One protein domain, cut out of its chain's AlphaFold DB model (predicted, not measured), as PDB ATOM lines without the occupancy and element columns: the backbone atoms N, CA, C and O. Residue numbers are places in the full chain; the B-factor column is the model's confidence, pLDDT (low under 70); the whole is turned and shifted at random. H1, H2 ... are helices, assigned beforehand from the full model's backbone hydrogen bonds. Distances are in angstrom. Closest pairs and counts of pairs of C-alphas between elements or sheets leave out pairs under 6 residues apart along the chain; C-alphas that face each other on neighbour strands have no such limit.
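Overview. This is residues 21 to 33 and 55 to 153 of the 205 residues of the protein "Hypothetical protein" of Pyramimonas obovata (UniProt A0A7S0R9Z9). The domain is an elongated up-and-down bundle of four helices: the long H2, H3 and H4 side by side, with the shorter H5 beside the later part of H3 and the earlier part of H4. A short helix at the beginning of the printed part, H1, crosses H3 and packs on its residues 88 to 95. The printed part has 112 residues, with five named helices in the order H1 to H5 and no named strand; the class is all helix. The whole is compact, with a radius of gyration of the C-alphas of 14.2 A, and spans 45 by 25 by 23 A.

Arrangement. H1, residues 21 to 26, touches H3, residues 82 to 105, and is about perpendicular to it at 83 degrees; their closest C-alphas, of Ala 23 and Ala 92, are 5.4 A apart. H3 is the hub, touching the four other helices. H2, residues 59 to 77, and H3 form a hairpin and only just touch, with 3 pairs of C-alphas within 8 A, through residues 75 to 76 of H2; the closest C-alphas, of Val 75 and Ala 85, are 6.5 A apart. H3 and H4, residues 112 to 136, form a hairpin at a shallow tilt of 8 degrees, opposite ways, and touch closest at the C-alphas of Ala 86 and Gln 136, 5.9 A apart. H2 touches H4 with its residues 61 to 65 alone, the same way at a shallow tilt of 15 degrees; the closest C-alphas, of Val 61 and Asp 121, are 6.4 A apart. H5, residues 143 to 153, touches H3, with the C-alphas of Val 101 and Val 145 closest at 5.7 A, and forms a hairpin with H4, with those of Arg 115 and Ile 149 closest at 6.8 A. H2 and H5 are apart. In H1, H2 and H3 every O i to N i+4 pair is within hydrogen-bond range; in H4 19 of 21 are, and in H5 5 of 7.

Along the chain. H1 begins at C-alpha 21, at (175.139, 153.930, 128.246). H2 is 27.8 A long, H3 34.8 A and H4 36.0 A, with a kink of 30 degrees near residue 130. H5 is 15.7 A long and ends at C-alpha 153, at (187.030, 132.633, 152.747).

Size, cuts and confidence. The two C-alphas farthest apart, of Asp 79 and Thr 111, are 45.2 A apart. Residues 34 to 54 are not printed, and C-alphas 33 and 55 are 22.3 A apart across this cut. Of the links that are printed whole, H2 to H3 is tight and the other two are short. The mean pLDDT of the printed part is 92.9, and no printed residue is under 70.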
ATOM      1  N   ALA A  21     174.329 153.781 129.455       85.19
ATOM      2  CA  ALA A  21     175.139 153.930 128.246       85.19
ATOM      3  C   ALA A  21     176.007 155.199 128.284       85.19
ATOM      4  O   ALA A  21     177.196 155.138 127.975       85.19
ATOM      5  N   ALA A  22     175.451 156.334 128.715       87.12
ATOM      6  CA  ALA A  22     176.182 157.588 128.851       87.12
ATOM      7  C   ALA A  22     177.340 157.458 129.850       87.12
ATOM      8  O   ALA A  22     178.464 157.838 129.529       87.12
ATOM      9  N   ALA A  23     177.105 156.860 131.024       87.94
ATOM     10  CA  ALA A  23     178.154 156.621 132.011       87.94
ATOM     11  C   ALA A  23     179.300 155.774 131.432       87.94
ATOM     12  O   ALA A  23     180.463 156.159 131.551       87.94
ATOM     13  N   ARG A  24     178.977 154.686 130.719       86.62
ATOM     14  CA  ARG A  24     179.954 153.813 130.041       86.62
ATOM     15  C   ARG A  24     180.748 154.518 128.939       86.62
ATOM     16  O   ARG A  24     181.929 154.242 128.767       86.62
ATOM     17  N   LEU A  25     180.123 155.425 128.188       86.06
ATOM     18  CA  LEU A  25     180.813 156.209 127.156       86.06
ATOM     19  C   LEU A  25     181.722 157.286 127.761       86.06
ATOM     20  O   LEU A  25     182.776 157.602 127.207       86.06
ATOM     21  N   LEU A  26     181.318 157.867 128.891       88.12
ATOM     22  CA  LEU A  26     182.072 158.922 129.564       88.12
ATOM     23  C   LEU A  26     183.248 158.375 130.387       88.12
ATOM     24  O   LEU A  26     184.273 159.066 130.482       88.12
ATOM     25  N   LEU A  27     183.106 157.167 130.945       91.12
ATOM     26  CA  LEU A  27     184.105 156.459 131.746       91.12
ATOM     27  C   LEU A  27     184.710 155.282 130.961       91.12
ATOM     28  O   LEU A  27     184.132 154.200 130.870       91.12
ATOM     29  N   SER A  28     185.919 155.475 130.435       86.62
ATOM     30  CA  SER A  28     186.627 154.431 129.691       86.62
ATOM     31  C   SER A  28     187.321 153.454 130.643       86.62
ATOM     32  O   SER A  28     188.428 153.715 131.113       86.62
ATOM     33  N   VAL A  29     186.686 152.310 130.917       93.19
ATOM     34  CA  VAL A  29     187.240 151.228 131.766       93.19
ATOM     35  C   VAL A  29     187.478 149.915 131.016       93.19
ATOM     36  O   VAL A  29     187.770 148.894 131.632       93.19
ATOM     37  N   ASN A  30     187.418 149.926 129.682       91.62
ATOM     38  CA  ASN A  30     187.627 148.729 128.849       91.62
ATOM     39  C   ASN A  30     189.031 148.122 128.995       91.62
ATOM     40  O   ASN A  30     189.226 146.939 128.751       91.62
ATOM     41  N   TRP A  31     190.011 148.938 129.383       94.12
ATOM     42  CA  TRP A  31     191.394 148.517 129.614       94.12
ATOM     43  C   TRP A  31     191.585 147.799 130.958       94.12
ATOM     44  O   TRP A  31     192.586 147.113 131.157       94.12
ATOM     45  N   LEU A  32     190.658 147.988 131.900       95.62
ATOM     46  CA  LEU A  32     190.828 147.588 133.292       95.62
ATOM     47  C   LEU A  32     190.964 146.069 133.479       95.62
ATOM     48  O   LEU A  32     191.857 145.669 134.229       95.62
ATOM     49  N   PRO A  33     190.192 145.205 132.789       96.00
ATOM     50  CA  PRO A  33     190.329 143.769 132.977       96.00
ATOM     51  C   PRO A  33     191.702 143.234 132.566       96.00
ATOM     52  O   PRO A  33     192.231 142.342 133.225       96.00
ATOM     53  N   MET A  55     202.742 147.094 150.821       83.12
ATOM     54  CA  MET A  55     201.966 148.140 151.514       83.12
ATOM     55  C   MET A  55     201.273 149.115 150.550       83.12
ATOM     56  O   MET A  55     200.683 150.098 150.986       83.12
ATOM     57  N   GLN A  56     201.379 148.879 149.242       90.69
ATOM     58  CA  GLN A  56     200.868 149.770 148.204       90.69
ATOM     59  C   GLN A  56     199.866 149.045 147.307       90.69
ATOM     60  O   GLN A  56     200.025 147.849 147.020       90.69
ATOM     61  N   HIS A  57     198.855 149.794 146.868       94.19
ATOM     62  CA  HIS A  57     197.931 149.381 145.819       94.19
ATOM     63  C   HIS A  57     198.651 149.267 144.470       94.19
ATOM     64  O   HIS A  57     199.739 149.806 144.260       94.19
ATOM     65  N   ASN A  58     198.055 148.534 143.538       95.31
ATOM     66  CA  ASN A  58     198.582 148.370 142.194       95.31
ATOM     67  C   ASN A  58     198.428 149.667 141.366       95.31
ATOM     68  O   ASN A  58     197.388 150.318 141.447       95.31
ATOM     69  N   PRO A  59     199.377 149.996 140.466       94.75
ATOM     70  CA  PRO A  59     199.348 151.240 139.680       94.75
ATOM     71  C   PRO A  59     198.091 151.461 138.824       94.75
ATOM     72  O   PRO A  59     197.753 152.596 138.487       94.75
ATOM     73  N   TRP A  60     197.381 150.388 138.458       95.69
ATOM     74  CA  TRP A  60     196.125 150.500 137.715       95.69
ATOM     75  C   TRP A  60     195.050 151.252 138.513       95.69
ATOM     76  O   TRP A  60     194.195 151.891 137.902       95.69
ATOM     77  N   VAL A  61     195.112 151.234 139.850       97.38
ATOM     78  CA  VAL A  61     194.188 151.985 140.708       97.38
ATOM     79  C   VAL A  61     194.373 153.480 140.475       97.38
ATOM     80  O   VAL A  61     193.395 154.164 140.205       97.38
ATOM     81  N   ASP A  62     195.607 153.993 140.461       96.94
ATOM     82  CA  ASP A  62     195.864 155.421 140.215       96.94
ATOM     83  C   ASP A  62     195.379 155.860 138.828       96.94
ATOM     84  O   ASP A  62     194.780 156.929 138.673       96.94
ATOM     85  N   ARG A  63     195.579 155.005 137.817       96.56
ATOM     86  CA  ARG A  63     195.048 155.233 136.467       96.56
ATOM     87  C   ARG A  63     193.520 155.286 136.472       96.56
ATOM     88  O   ARG A  63     192.943 156.184 135.866       96.56
ATOM     89  N   LEU A  64     192.865 154.370 137.181       97.06
ATOM     90  CA  LEU A  64     191.410 154.350 137.318       97.06
ATOM     91  C   LEU A  64     190.889 155.605 138.037       97.06
ATOM     92  O   LEU A  64     189.922 156.212 137.585       97.06
ATOM     93  N   LEU A  65     191.556 156.052 139.105       96.06
ATOM     94  CA  LEU A  65     191.210 157.301 139.792       96.06
ATOM     95  C   LEU A  65     191.326 158.518 138.860       96.06
ATOM     96  O   LEU A  65     190.507 159.438 138.928       96.06
ATOM     97  N   ALA A  66     192.311 158.524 137.956       95.62
ATOM     98  CA  ALA A  66     192.437 159.564 136.940       95.62
ATOM     99  C   ALA A  66     191.273 159.541 135.928       95.62
ATOM    100  O   ALA A  66     190.752 160.609 135.599       95.62
ATOM    101  N   GLU A  67     190.821 158.361 135.488       95.62
ATOM    102  CA  GLU A  67     189.631 158.212 134.630       95.62
ATOM    103  C   GLU A  67     188.367 158.736 135.326       95.62
ATOM    104  O   GLU A  67     187.618 159.524 134.748       95.62
ATOM    105  N   PHE A  68     188.166 158.405 136.606       94.94
ATOM    106  CA  PHE A  68     187.044 158.939 137.384       94.94
ATOM    107  C   PHE A  68     187.104 160.460 137.560       94.94
ATOM    108  O   PHE A  68     186.075 161.136 137.527       94.94
ATOM    109  N   LYS A  69     188.300 161.031 137.732       94.62
ATOM    110  CA  LYS A  69     188.466 162.488 137.792       94.62
ATOM    111  C   LYS A  69     188.044 163.148 136.476       94.62
ATOM    112  O   LYS A  69     187.363 164.173 136.500       94.62
ATOM    113  N   GLN A  70     188.418 162.563 135.337       94.56
ATOM    114  CA  GLN A  70     187.985 163.047 134.024       94.56
ATOM    115  C   GLN A  70     186.477 162.883 133.830       94.56
ATOM    116  O   GLN A  70     185.825 163.804 133.346       94.56
ATOM    117  N   PHE A  71     185.918 161.744 134.238       94.56
ATOM    118  CA  PHE A  71     184.479 161.501 134.232       94.56
ATOM    119  C   PHE A  71     183.726 162.592 135.005       94.56
ATOM    120  O   PHE A  71     182.837 163.230 134.447       94.56
ATOM    121  N   GLY A  72     184.146 162.891 136.238       93.00
ATOM    122  CA  GLY A  72     183.548 163.952 137.049       93.00
ATOM    123  C   GLY A  72     183.595 165.328 136.381       93.00
ATOM    124  O   GLY A  72     182.601 166.052 136.396       93.00
ATOM    125  N   ALA A  73     184.711 165.672 135.730       93.62
ATOM    126  CA  ALA A  73     184.832 166.918 134.976       93.62
ATOM    127  C   ALA A  73     183.879 166.970 133.767       93.62
ATOM    128  O   ALA A  73     183.260 168.005 133.522       93.62
ATOM    129  N   LYS A  74     183.715 165.857 133.036       93.88
ATOM    130  CA  LYS A  74     182.761 165.758 131.916       93.88
ATOM    131  C   LYS A  74     181.314 165.904 132.395       93.88
ATOM    132  O   LYS A  74     180.555 166.641 131.776       93.88
ATOM    133  N   VAL A  75     180.949 165.252 133.502       92.12
ATOM    134  CA  VAL A  75     179.607 165.363 134.103       92.12
ATOM    135  C   VAL A  75     179.324 166.797 134.550       92.12
ATOM    136  O   VAL A  75     178.249 167.314 134.269       92.12
ATOM    137  N   ALA A  76     180.294 167.468 135.181       91.19
ATOM    138  CA  ALA A  76     180.154 168.869 135.578       91.19
ATOM    139  C   ALA A  76     180.008 169.810 134.368       91.19
ATOM    140  O   ALA A  76     179.192 170.724 134.395       91.19
ATOM    141  N   CYS A  77     180.760 169.571 133.289       92.62
ATOM    142  CA  CYS A  77     180.671 170.362 132.058       92.62
ATOM    143  C   CYS A  77     179.339 170.171 131.314       92.62
ATOM    144  O   CYS A  77     178.911 171.070 130.596       92.62
ATOM    145  N   ALA A  78     178.701 169.006 131.458       90.00
ATOM    146  CA  ALA A  78     177.406 168.722 130.846       90.00
ATOM    147  C   ALA A  78     176.236 169.459 131.527       90.00
ATOM    148  O   ALA A  78     175.133 169.429 130.987       90.00
ATOM    149  N   ASP A  79     176.471 170.085 132.689       87.69
ATOM    150  CA  ASP A  79     175.499 170.885 133.452       87.69
ATOM    151  C   ASP A  79     174.147 170.175 133.658       87.69
ATOM    152  O   ASP A  79     173.061 170.741 133.523       87.69
ATOM    153  N   VAL A  80     174.209 168.870 133.937       89.00
ATOM    154  CA  VAL A  80     173.018 168.050 134.174       89.00
ATOM    155  C   VAL A  80     172.455 168.294 135.580       89.00
ATOM    156  O   VAL A  80     173.212 168.620 136.501       89.00
ATOM    157  N   PRO A  81     171.147 168.062 135.806       91.75
ATOM    158  CA  PRO A  81     170.563 168.169 137.138       91.75
ATOM    159  C   PRO A  81     171.323 167.321 138.175       91.75
ATOM    160  O   PRO A  81     171.753 166.210 137.846       91.75
ATOM    161  N   PRO A  82     171.426 167.755 139.449       89.38
ATOM    162  CA  PRO A  82     172.175 167.025 140.479       89.38
ATOM    163  C   PRO A  82     171.752 165.559 140.645       89.38
ATOM    164  O   PRO A  82     172.587 164.690 140.874       89.38
ATOM    165  N   GLN A  83     170.460 165.266 140.476       88.81
ATOM    166  CA  GLN A  83     169.932 163.900 140.522       88.81
ATOM    167  C   GLN A  83     170.456 163.042 139.363       88.81
ATOM    168  O   GLN A  83     170.831 161.892 139.573       88.81
ATOM    169  N   THR A  84     170.527 163.609 138.156       89.88
ATOM    170  CA  THR A  84     171.095 162.949 136.976       89.88
ATOM    171  C   THR A  84     172.595 162.734 137.142       89.88
ATOM    172  O   THR A  84     173.082 161.647 136.850       89.88
ATOM    173  N   ALA A  85     173.327 163.724 137.668       91.00
ATOM    174  CA  ALA A  85     174.742 163.558 137.993       91.00
ATOM    175  C   ALA A  85     174.953 162.388 138.970       91.00
ATOM    176  O   ALA A  85     175.814 161.547 138.731       91.00
ATOM    177  N   ALA A  86     174.121 162.293 140.011       90.56
ATOM    178  CA  ALA A  86     174.177 161.216 140.995       90.56
ATOM    179  C   ALA A  86     173.948 159.828 140.385       90.56
ATOM    180  O   ALA A  86     174.719 158.912 140.660       90.56
ATOM    181  N   ILE A  87     172.963 159.695 139.494       90.69
ATOM    182  CA  ILE A  87     172.703 158.450 138.756       90.69
ATOM    183  C   ILE A  87     173.888 158.083 137.845       90.69
ATOM    184  O   ILE A  87     174.301 156.928 137.782       90.69
ATOM    185  N   LEU A  88     174.491 159.061 137.160       92.69
ATOM    186  CA  LEU A  88     175.666 158.815 136.318       92.69
ATOM    187  C   LEU A  88     176.861 158.305 137.141       92.69
ATOM    188  O   LEU A  88     177.566 157.402 136.690       92.69
ATOM    189  N   TRP A  89     177.083 158.849 138.341       92.94
ATOM    190  CA  TRP A  89     178.121 158.371 139.261       92.94
ATOM    191  C   TRP A  89     177.857 156.952 139.774       92.94
ATOM    192  O   TRP A  89     178.803 156.172 139.888       92.94
ATOM    193  N   GLU A  90     176.600 156.591 140.040       92.19
ATOM    194  CA  GLU A  90     176.230 155.212 140.388       92.19
ATOM    195  C   GLU A  90     176.558 154.244 139.253       92.19
ATOM    196  O   GLU A  90     177.301 153.287 139.467       92.19
ATOM    197  N   TYR A  91     176.109 154.529 138.027       92.94
ATOM    198  CA  TYR A  91     176.396 153.662 136.882       92.94
ATOM    199  C   TYR A  91     177.888 153.587 136.540       92.94
ATOM    200  O   TYR A  91     178.364 152.551 136.067       92.94
ATOM    201  N   ALA A  92     178.644 154.658 136.788       94.06
ATOM    202  CA  ALA A  92     180.098 154.664 136.672       94.06
ATOM    203  C   ALA A  92     180.759 153.716 137.691       94.06
ATOM    204  O   ALA A  92     181.652 152.943 137.326       94.06
ATOM    205  N   ALA A  93     180.299 153.729 138.947       94.25
ATOM    206  CA  ALA A  93     180.758 152.801 139.978       94.25
ATOM    207  C   ALA A  93     180.388 151.348 139.630       94.25
ATOM    208  O   ALA A  93     181.265 150.490 139.620       94.25
ATOM    209  N   GLU A  94     179.138 151.080 139.245       94.06
ATOM    210  CA  GLU A  94     178.679 149.736 138.864       94.06
ATOM    211  C   GLU A  94     179.448 149.172 137.665       94.06
ATOM    212  O   GLU A  94     179.954 148.054 137.721       94.06
ATOM    213  N   THR A  95     179.623 149.964 136.603       94.31
ATOM    214  CA  THR A  95     180.404 149.552 135.423       94.31
ATOM    215  C   THR A  95     181.854 149.241 135.802       94.31
ATOM    216  O   THR A  95     182.459 148.296 135.296       94.31
ATOM    217  N   THR A  96     182.427 150.023 136.717       96.56
ATOM    218  CA  THR A  96     183.771 149.759 137.237       96.56
ATOM    219  C   THR A  96     183.804 148.464 138.039       96.56
ATOM    220  O   THR A  96     184.733 147.681 137.871       96.56
ATOM    221  N   ALA A  97     182.794 148.207 138.871       97.25
ATOM    222  CA  ALA A  97     182.677 146.979 139.644       97.25
ATOM    223  C   ALA A  97     182.624 145.740 138.742       97.25
ATOM    224  O   ALA A  97     183.386 144.797 138.958       97.25
ATOM    225  N   GLU A  98     181.789 145.779 137.698       96.62
ATOM    226  CA  GLU A  98     181.683 144.728 136.676       96.62
ATOM    227  C   GLU A  98     183.059 144.469 136.027       96.62
ATOM    228  O   GLU A  98     183.521 143.330 135.938       96.62
ATOM    229  N   SER A  99     183.759 145.540 135.640       97.19
ATOM    230  CA  SER A  99     185.076 145.469 134.996       97.19
ATOM    231  C   SER A  99     186.189 144.967 135.936       97.19
ATOM    232  O   SER A  99     187.069 144.207 135.525       97.19
ATOM    233  N   MET A 100     186.136 145.317 137.227       98.06
ATOM    234  CA  MET A 100     187.060 144.801 138.243       98.06
ATOM    235  C   MET A 100     186.879 143.302 138.474       98.06
ATOM    236  O   MET A 100     187.871 142.578 138.513       98.06
ATOM    237  N   VAL A 101     185.634 142.827 138.599       98.50
ATOM    238  CA  VAL A 101     185.337 141.390 138.728       98.50
ATOM    239  C   VAL A 101     185.834 140.631 137.503       98.50
ATOM    240  O   VAL A 101     186.486 139.597 137.646       98.50
ATOM    241  N   GLU A 102     185.604 141.167 136.303       98.12
ATOM    242  CA  GLU A 102     186.110 140.569 135.070       98.12
ATOM    243  C   GLU A 102     187.643 140.464 135.091       98.12
ATOM    244  O   GLU A 102     188.201 139.393 134.851       98.12
ATOM    245  N   GLY A 103     188.337 141.534 135.483       97.56
ATOM    246  CA  GLY A 103     189.787 141.534 135.656       97.56
ATOM    247  C   GLY A 103     190.288 140.536 136.700       97.56
ATOM    248  O   GLY A 103     191.233 139.787 136.444       97.56
ATOM    249  N   PHE A 104     189.646 140.476 137.868       98.06
ATOM    250  CA  PHE A 104     189.999 139.522 138.916       98.06
ATOM    251  C   PHE A 104     189.755 138.079 138.489       98.06
ATOM    252  O   PHE A 104     190.559 137.214 138.828       98.06
ATOM    253  N   SER A 105     188.736 137.810 137.676       97.69
ATOM    254  CA  SER A 105     188.499 136.469 137.136       97.69
ATOM    255  C   SER A 105     189.599 136.002 136.172       97.69
ATOM    256  O   SER A 105     189.847 134.806 136.039       97.69
ATOM    257  N   ARG A 106     190.341 136.933 135.559       96.12
ATOM    258  CA  ARG A 106     191.491 136.644 134.683       96.12
ATOM    259  C   ARG A 106     192.800 136.403 135.444       96.12
ATOM    260  O   ARG A 106     193.834 136.136 134.831       96.12
ATOM    261  N   VAL A 107     192.796 136.491 136.774       95.81
ATOM    262  CA  VAL A 107     193.962 136.163 137.609       95.81
ATOM    263  C   VAL A 107     194.114 134.644 137.686       95.81
ATOM    264  O   VAL A 107     193.179 133.925 138.023       95.81
ATOM    265  N   ARG A 108     195.298 134.109 137.393       91.06
ATOM    266  CA  ARG A 108     195.510 132.650 137.364       91.06
ATOM    267  C   ARG A 108     195.799 132.086 138.743       91.06
ATOM    268  O   ARG A 108     195.398 130.969 139.060       91.06
ATOM    269  N   LYS A 109     196.535 132.842 139.556       92.19
ATOM    270  CA  LYS A 109     196.924 132.443 140.906       92.19
ATOM    271  C   LYS A 109     196.828 133.632 141.847       92.19
ATOM    272  O   LYS A 109     197.495 134.639 141.642       92.19
ATOM    273  N   CYS A 110     196.025 133.475 142.894       96.00
ATOM    274  CA  CYS A 110     195.830 134.494 143.913       96.00
ATOM    275  C   CYS A 110     196.257 133.957 145.284       96.00
ATOM    276  O   CYS A 110     195.581 133.135 145.903       96.00
ATOM    277  N   THR A 111     197.427 134.398 145.731       95.62
ATOM    278  CA  THR A 111     197.972 134.087 147.064       95.62
ATOM    279  C   THR A 111     197.220 134.850 148.155       95.62
ATOM    280  O   THR A 111     196.491 135.790 147.858       95.62
ATOM    281  N   GLU A 112     197.417 134.501 149.427       95.75
ATOM    282  CA  GLU A 112     196.857 135.276 150.547       95.75
ATOM    283  C   GLU A 112     197.278 136.752 150.503       95.75
ATOM    284  O   GLU A 112     196.433 137.642 150.573       95.75
ATOM    285  N   LEU A 113     198.564 137.016 150.258       95.38
ATOM    286  CA  LEU A 113     199.092 138.371 150.077       95.38
ATOM    287  C   LEU A 113     198.550 139.048 148.809       95.38
ATOM    288  O   LEU A 113     198.346 140.260 148.782       95.38
ATOM    289  N   GLY A 114     198.288 138.268 147.759       95.81
ATOM    290  CA  GLY A 114     197.583 138.725 146.564       95.81
ATOM    291  C   GLY A 114     196.167 139.197 146.877       95.81
ATOM    292  O   GLY A 114     195.806 140.306 146.501       95.81
ATOM    293  N   ARG A 115     195.391 138.409 147.625       95.94
ATOM    294  CA  ARG A 115     194.030 138.776 148.047       95.94
ATOM    295  C   ARG A 115     194.019 140.002 148.943       95.94
ATOM    296  O   ARG A 115     193.204 140.888 148.728       95.94
ATOM    297  N   ALA A 116     194.950 140.083 149.893       96.31
ATOM    298  CA  ALA A 116     195.124 141.277 150.712       96.31
ATOM    299  C   ALA A 116     195.380 142.519 149.840       96.31
ATOM    300  O   ALA A 116     194.810 143.578 150.094       96.31
ATOM    301  N   CYS A 117     196.160 142.382 148.759       96.50
ATOM    302  CA  CYS A 117     196.313 143.461 147.786       96.50
ATOM    303  C   CYS A 117     195.028 143.762 147.006       96.50
ATOM    304  O   CYS A 117     194.723 144.933 146.834       96.50
ATOM    305  N   MET A 118     194.259 142.759 146.561       97.38
ATOM    306  CA  MET A 118     192.963 143.004 145.902       97.38
ATOM    307  C   MET A 118     192.032 143.822 146.808       97.38
ATOM    308  O   MET A 118     191.396 144.772 146.355       97.38
ATOM    309  N   SER A 119     191.988 143.484 148.102       97.44
ATOM    310  CA  SER A 119     191.236 144.240 149.104       97.44
ATOM    311  C   SER A 119     191.767 145.664 149.274       97.44
ATOM    312  O   SER A 119     190.965 146.592 149.344       97.44
ATOM    313  N   LEU A 120     193.091 145.854 149.303       97.19
ATOM    314  CA  LEU A 120     193.710 147.181 149.375       97.19
ATOM    315  C   LEU A 120     193.374 148.032 148.142       97.19
ATOM    316  O   LEU A 120     192.975 149.185 148.289       97.19
ATOM    317  N   ASP A 121     193.477 147.458 146.942       97.38
ATOM    318  CA  ASP A 121     193.145 148.121 145.679       97.38
ATOM    319  C   ASP A 121     191.687 148.604 145.680       97.38
ATOM    320  O   ASP A 121     191.401 149.772 145.396       97.38
ATOM    321  N   LEU A 122     190.763 147.716 146.067       97.50
ATOM    322  CA  LEU A 122     189.347 148.039 146.200       97.50
ATOM    323  C   LEU A 122     189.109 149.113 147.270       97.50
ATOM    324  O   LEU A 122     188.314 150.025 147.047       97.50
ATOM    325  N   GLN A 123     189.787 149.033 148.416       96.69
ATOM    326  CA  GLN A 123     189.627 149.979 149.520       96.69
ATOM    327  C   GLN A 123     190.062 151.395 149.130       96.69
ATOM    328  O   GLN A 123     189.319 152.343 149.390       96.69
ATOM    329  N   VAL A 124     191.231 151.544 148.500       96.62
ATOM    330  CA  VAL A 124     191.735 152.847 148.031       96.62
ATOM    331  C   VAL A 124     190.754 153.463 147.037       96.62
ATOM    332  O   VAL A 124     190.381 154.632 147.170       96.62
ATOM    333  N   MET A 125     190.269 152.660 146.086       94.62
ATOM    334  CA  MET A 125     189.295 153.107 145.097       94.62
ATOM    335  C   MET A 125     187.974 153.531 145.759       94.62
ATOM    336  O   MET A 125     187.513 154.657 145.561       94.62
ATOM    337  N   LEU A 126     187.403 152.680 146.618       93.88
ATOM    338  CA  LEU A 126     186.152 152.949 147.329       93.88
ATOM    339  C   LEU A 126     186.215 154.224 148.167       93.88
ATOM    340  O   LEU A 126     185.284 155.024 148.125       93.88
ATOM    341  N   GLN A 127     187.293 154.430 148.924       93.94
ATOM    342  CA  GLN A 127     187.467 155.636 149.737       93.94
ATOM    343  C   GLN A 127     187.491 156.896 148.871       93.94
ATOM    344  O   GLN A 127     186.861 157.901 149.214       93.94
ATOM    345  N   TRP A 128     188.189 156.838 147.737       94.19
ATOM    346  CA  TRP A 128     188.276 157.967 146.825       94.19
ATOM    347  C   TRP A 128     186.924 158.273 146.172       94.19
ATOM    348  O   TRP A 128     186.489 159.426 146.203       94.19
ATOM    349  N   VAL A 129     186.226 157.262 145.639       91.00
ATOM    350  CA  VAL A 129     184.927 157.448 144.967       91.00
ATOM    351  C   VAL A 129     183.854 157.889 145.960       91.00
ATOM    352  O   VAL A 129     183.124 158.835 145.667       91.00
ATOM    353  N   LYS A 130     183.815 157.311 147.171       91.25
ATOM    354  CA  LYS A 130     182.931 157.773 148.257       91.25
ATOM    355  C   LYS A 130     183.111 159.260 148.523       91.25
ATOM    356  O   LYS A 130     182.134 159.996 148.592       91.25
ATOM    357  N   LYS A 131     184.355 159.742 148.602       90.81
ATOM    358  CA  LYS A 131     184.626 161.171 148.810       90.81
ATOM    359  C   LYS A 131     184.051 162.050 147.693       90.81
ATOM    360  O   LYS A 131     183.560 163.133 147.998       90.81
ATOM    361  N   GLN A 132     184.096 161.607 146.435       86.38
ATOM    362  CA  GLN A 132     183.499 162.361 145.324       86.38
ATOM    363  C   GLN A 132     181.964 162.348 145.393       86.38
ATOM    364  O   GLN A 132     181.325 163.395 145.274       86.38
ATOM    365  N   MET A 133     181.377 161.174 145.644       84.88
ATOM    366  CA  MET A 133     179.926 160.960 145.652       84.88
ATOM    367  C   MET A 133     179.223 161.487 146.909       84.88
ATOM    368  O   MET A 133     178.037 161.800 146.845       84.88
ATOM    369  N   ASN A 134     179.932 161.669 148.029       79.62
ATOM    370  CA  ASN A 134     179.359 162.189 149.278       79.62
ATOM    371  C   ASN A 134     178.658 163.541 149.094       79.62
ATOM    372  O   ASN A 134     177.654 163.810 149.748       79.62
ATOM    373  N   SER A 135     179.149 164.378 148.175       71.19
ATOM    374  CA  SER A 135     178.514 165.658 147.828       71.19
ATOM    375  C   SER A 135     177.117 165.511 147.203       71.19
ATOM    376  O   SER A 135     176.369 166.482 147.136       71.19
ATOM    377  N   GLN A 136     176.753 164.301 146.775       70.38
ATOM    378  CA  GLN A 136     175.521 163.974 146.058       70.38
ATOM    379  C   GLN A 136     174.563 163.097 146.883       70.38
ATOM    380  O   GLN A 136     173.510 162.711 146.383       70.38
ATOM    381  N   GLY A 137     174.907 162.781 148.141       71.75
ATOM    382  CA  GLY A 137     174.055 162.000 149.047       71.75
ATOM    383  C   GLY A 137     173.893 160.526 148.660       71.75
ATOM    384  O   GLY A 137     172.928 159.893 149.084       71.75
ATOM    385  N   ARG A 138     174.811 159.983 147.850       79.31
ATOM    386  CA  ARG A 138     174.803 158.589 147.387       79.31
ATOM    387  C   ARG A 138     176.129 157.899 147.698       79.31
ATOM    388  O   ARG A 138     177.164 158.557 147.783       79.31
ATOM    389  N   GLU A 139     176.102 156.575 147.832       82.88
ATOM    390  CA  GLU A 139     177.303 155.755 148.027       82.88
ATOM    391  C   GLU A 139     177.588 154.875 146.800       82.88
ATOM    392  O   GLU A 139     176.654 154.331 146.213       82.88
ATOM    393  N   PRO A 140     178.864 154.682 146.416       87.25
ATOM    394  CA  PRO A 140     179.223 153.758 145.353       87.25
ATOM    395  C   PRO A 140     178.909 152.319 145.762       87.25
ATOM    396  O   PRO A 140     179.381 151.831 146.795       87.25
ATOM    397  N   ASN A 141     178.179 151.609 144.906       88.75
ATOM    398  CA  ASN A 141     177.947 150.182 145.063       88.75
ATOM    399  C   ASN A 141     179.051 149.378 144.363       88.75
ATOM    400  O   ASN A 141     179.016 149.166 143.156       88.75
ATOM    401  N   MET A 142     180.021 148.899 145.142       93.44
ATOM    402  CA  MET A 142     181.083 147.995 144.668       93.44
ATOM    403  C   MET A 142     180.998 146.615 145.328       93.44
ATOM    404  O   MET A 142     181.993 145.889 145.394       93.44
ATOM    405  N   ARG A 143     179.827 146.254 145.870       95.06
ATOM    406  CA  ARG A 143     179.667 145.060 146.713       95.06
ATOM    407  C   ARG A 143     180.038 143.773 145.979       95.06
ATOM    408  O   ARG A 143     180.599 142.880 146.599       95.06
ATOM    409  N   ILE A 144     179.791 143.702 144.671       97.44
ATOM    410  CA  ILE A 144     180.145 142.532 143.853       97.44
ATOM    411  C   ILE A 144     181.663 142.294 143.808       97.44
ATOM    412  O   ILE A 144     182.120 141.164 143.720       97.44
ATOM    413  N   VAL A 145     182.483 143.339 143.936       98.50
ATOM    414  CA  VAL A 145     183.940 143.171 143.968       98.50
ATOM    415  C   VAL A 145     184.385 142.628 145.325       98.50
ATOM    416  O   VAL A 145     185.165 141.681 145.401       98.50
ATOM    417  N   ASP A 146     183.858 143.207 146.405       97.94
ATOM    418  CA  ASP A 146     184.152 142.788 147.779       97.94
ATOM    419  C   ASP A 146     183.695 141.345 148.037       97.94
ATOM    420  O   ASP A 146     184.464 140.533 148.551       97.94
ATOM    421  N   ASN A 147     182.481 140.995 147.607       98.19
ATOM    422  CA  ASN A 147     181.938 139.643 147.701       98.19
ATOM    423  C   ASN A 147     182.789 138.632 146.915       98.19
ATOM    424  O   ASN A 147     183.073 137.557 147.442       98.19
ATOM    425  N   TYR A 148     183.254 138.977 145.707       98.62
ATOM    426  CA  TYR A 148     184.149 138.119 144.920       98.62
ATOM    427  C   TYR A 148     185.473 137.844 145.651       98.62
ATOM    428  O   TYR A 148     185.918 136.701 145.738       98.62
ATOM    429  N   ILE A 149     186.090 138.875 146.245       98.50
ATOM    430  CA  ILE A 149     187.327 138.721 147.032       98.50
ATOM    431  C   ILE A 149     187.066 137.899 148.305       98.50
ATOM    432  O   ILE A 149     187.873 137.045 148.679       98.50
ATOM    433  N   LYS A 150     185.931 138.128 148.973       98.44
ATOM    434  CA  LYS A 150     185.548 137.415 150.197       98.44
ATOM    435  C   LYS A 150     185.184 135.955 149.961       98.44
ATOM    436  O   LYS A 150     185.315 135.158 150.886       98.44
ATOM    437  N   ALA A 151     184.806 135.583 148.740       98.38
ATOM    438  CA  ALA A 151     184.490 134.205 148.382       98.38
ATOM    439  C   ALA A 151     185.656 133.234 148.637       98.38
ATOM    440  O   ALA A 151     185.435 132.062 148.922       98.38
ATOM    441  N   PHE A 152     186.901 133.724 148.641       98.38
ATOM    442  CA  PHE A 152     188.062 132.929 149.045       98.38
ATOM    443  C   PHE A 152     188.027 132.449 150.499       98.38
ATOM    444  O   PHE A 152     188.808 131.571 150.852       98.38
ATOM    445  N   TYR A 153     187.180 133.023 151.347       97.94
ATOM    446  CA  TYR A 153     187.030 132.633 152.747       97.94
ATOM    447  C   TYR A 153     185.739 131.848 153.004       97.94
ATOM    448  O   TYR A 153     185.488 131.460 154.142       97.94
TER     449      TYR A 153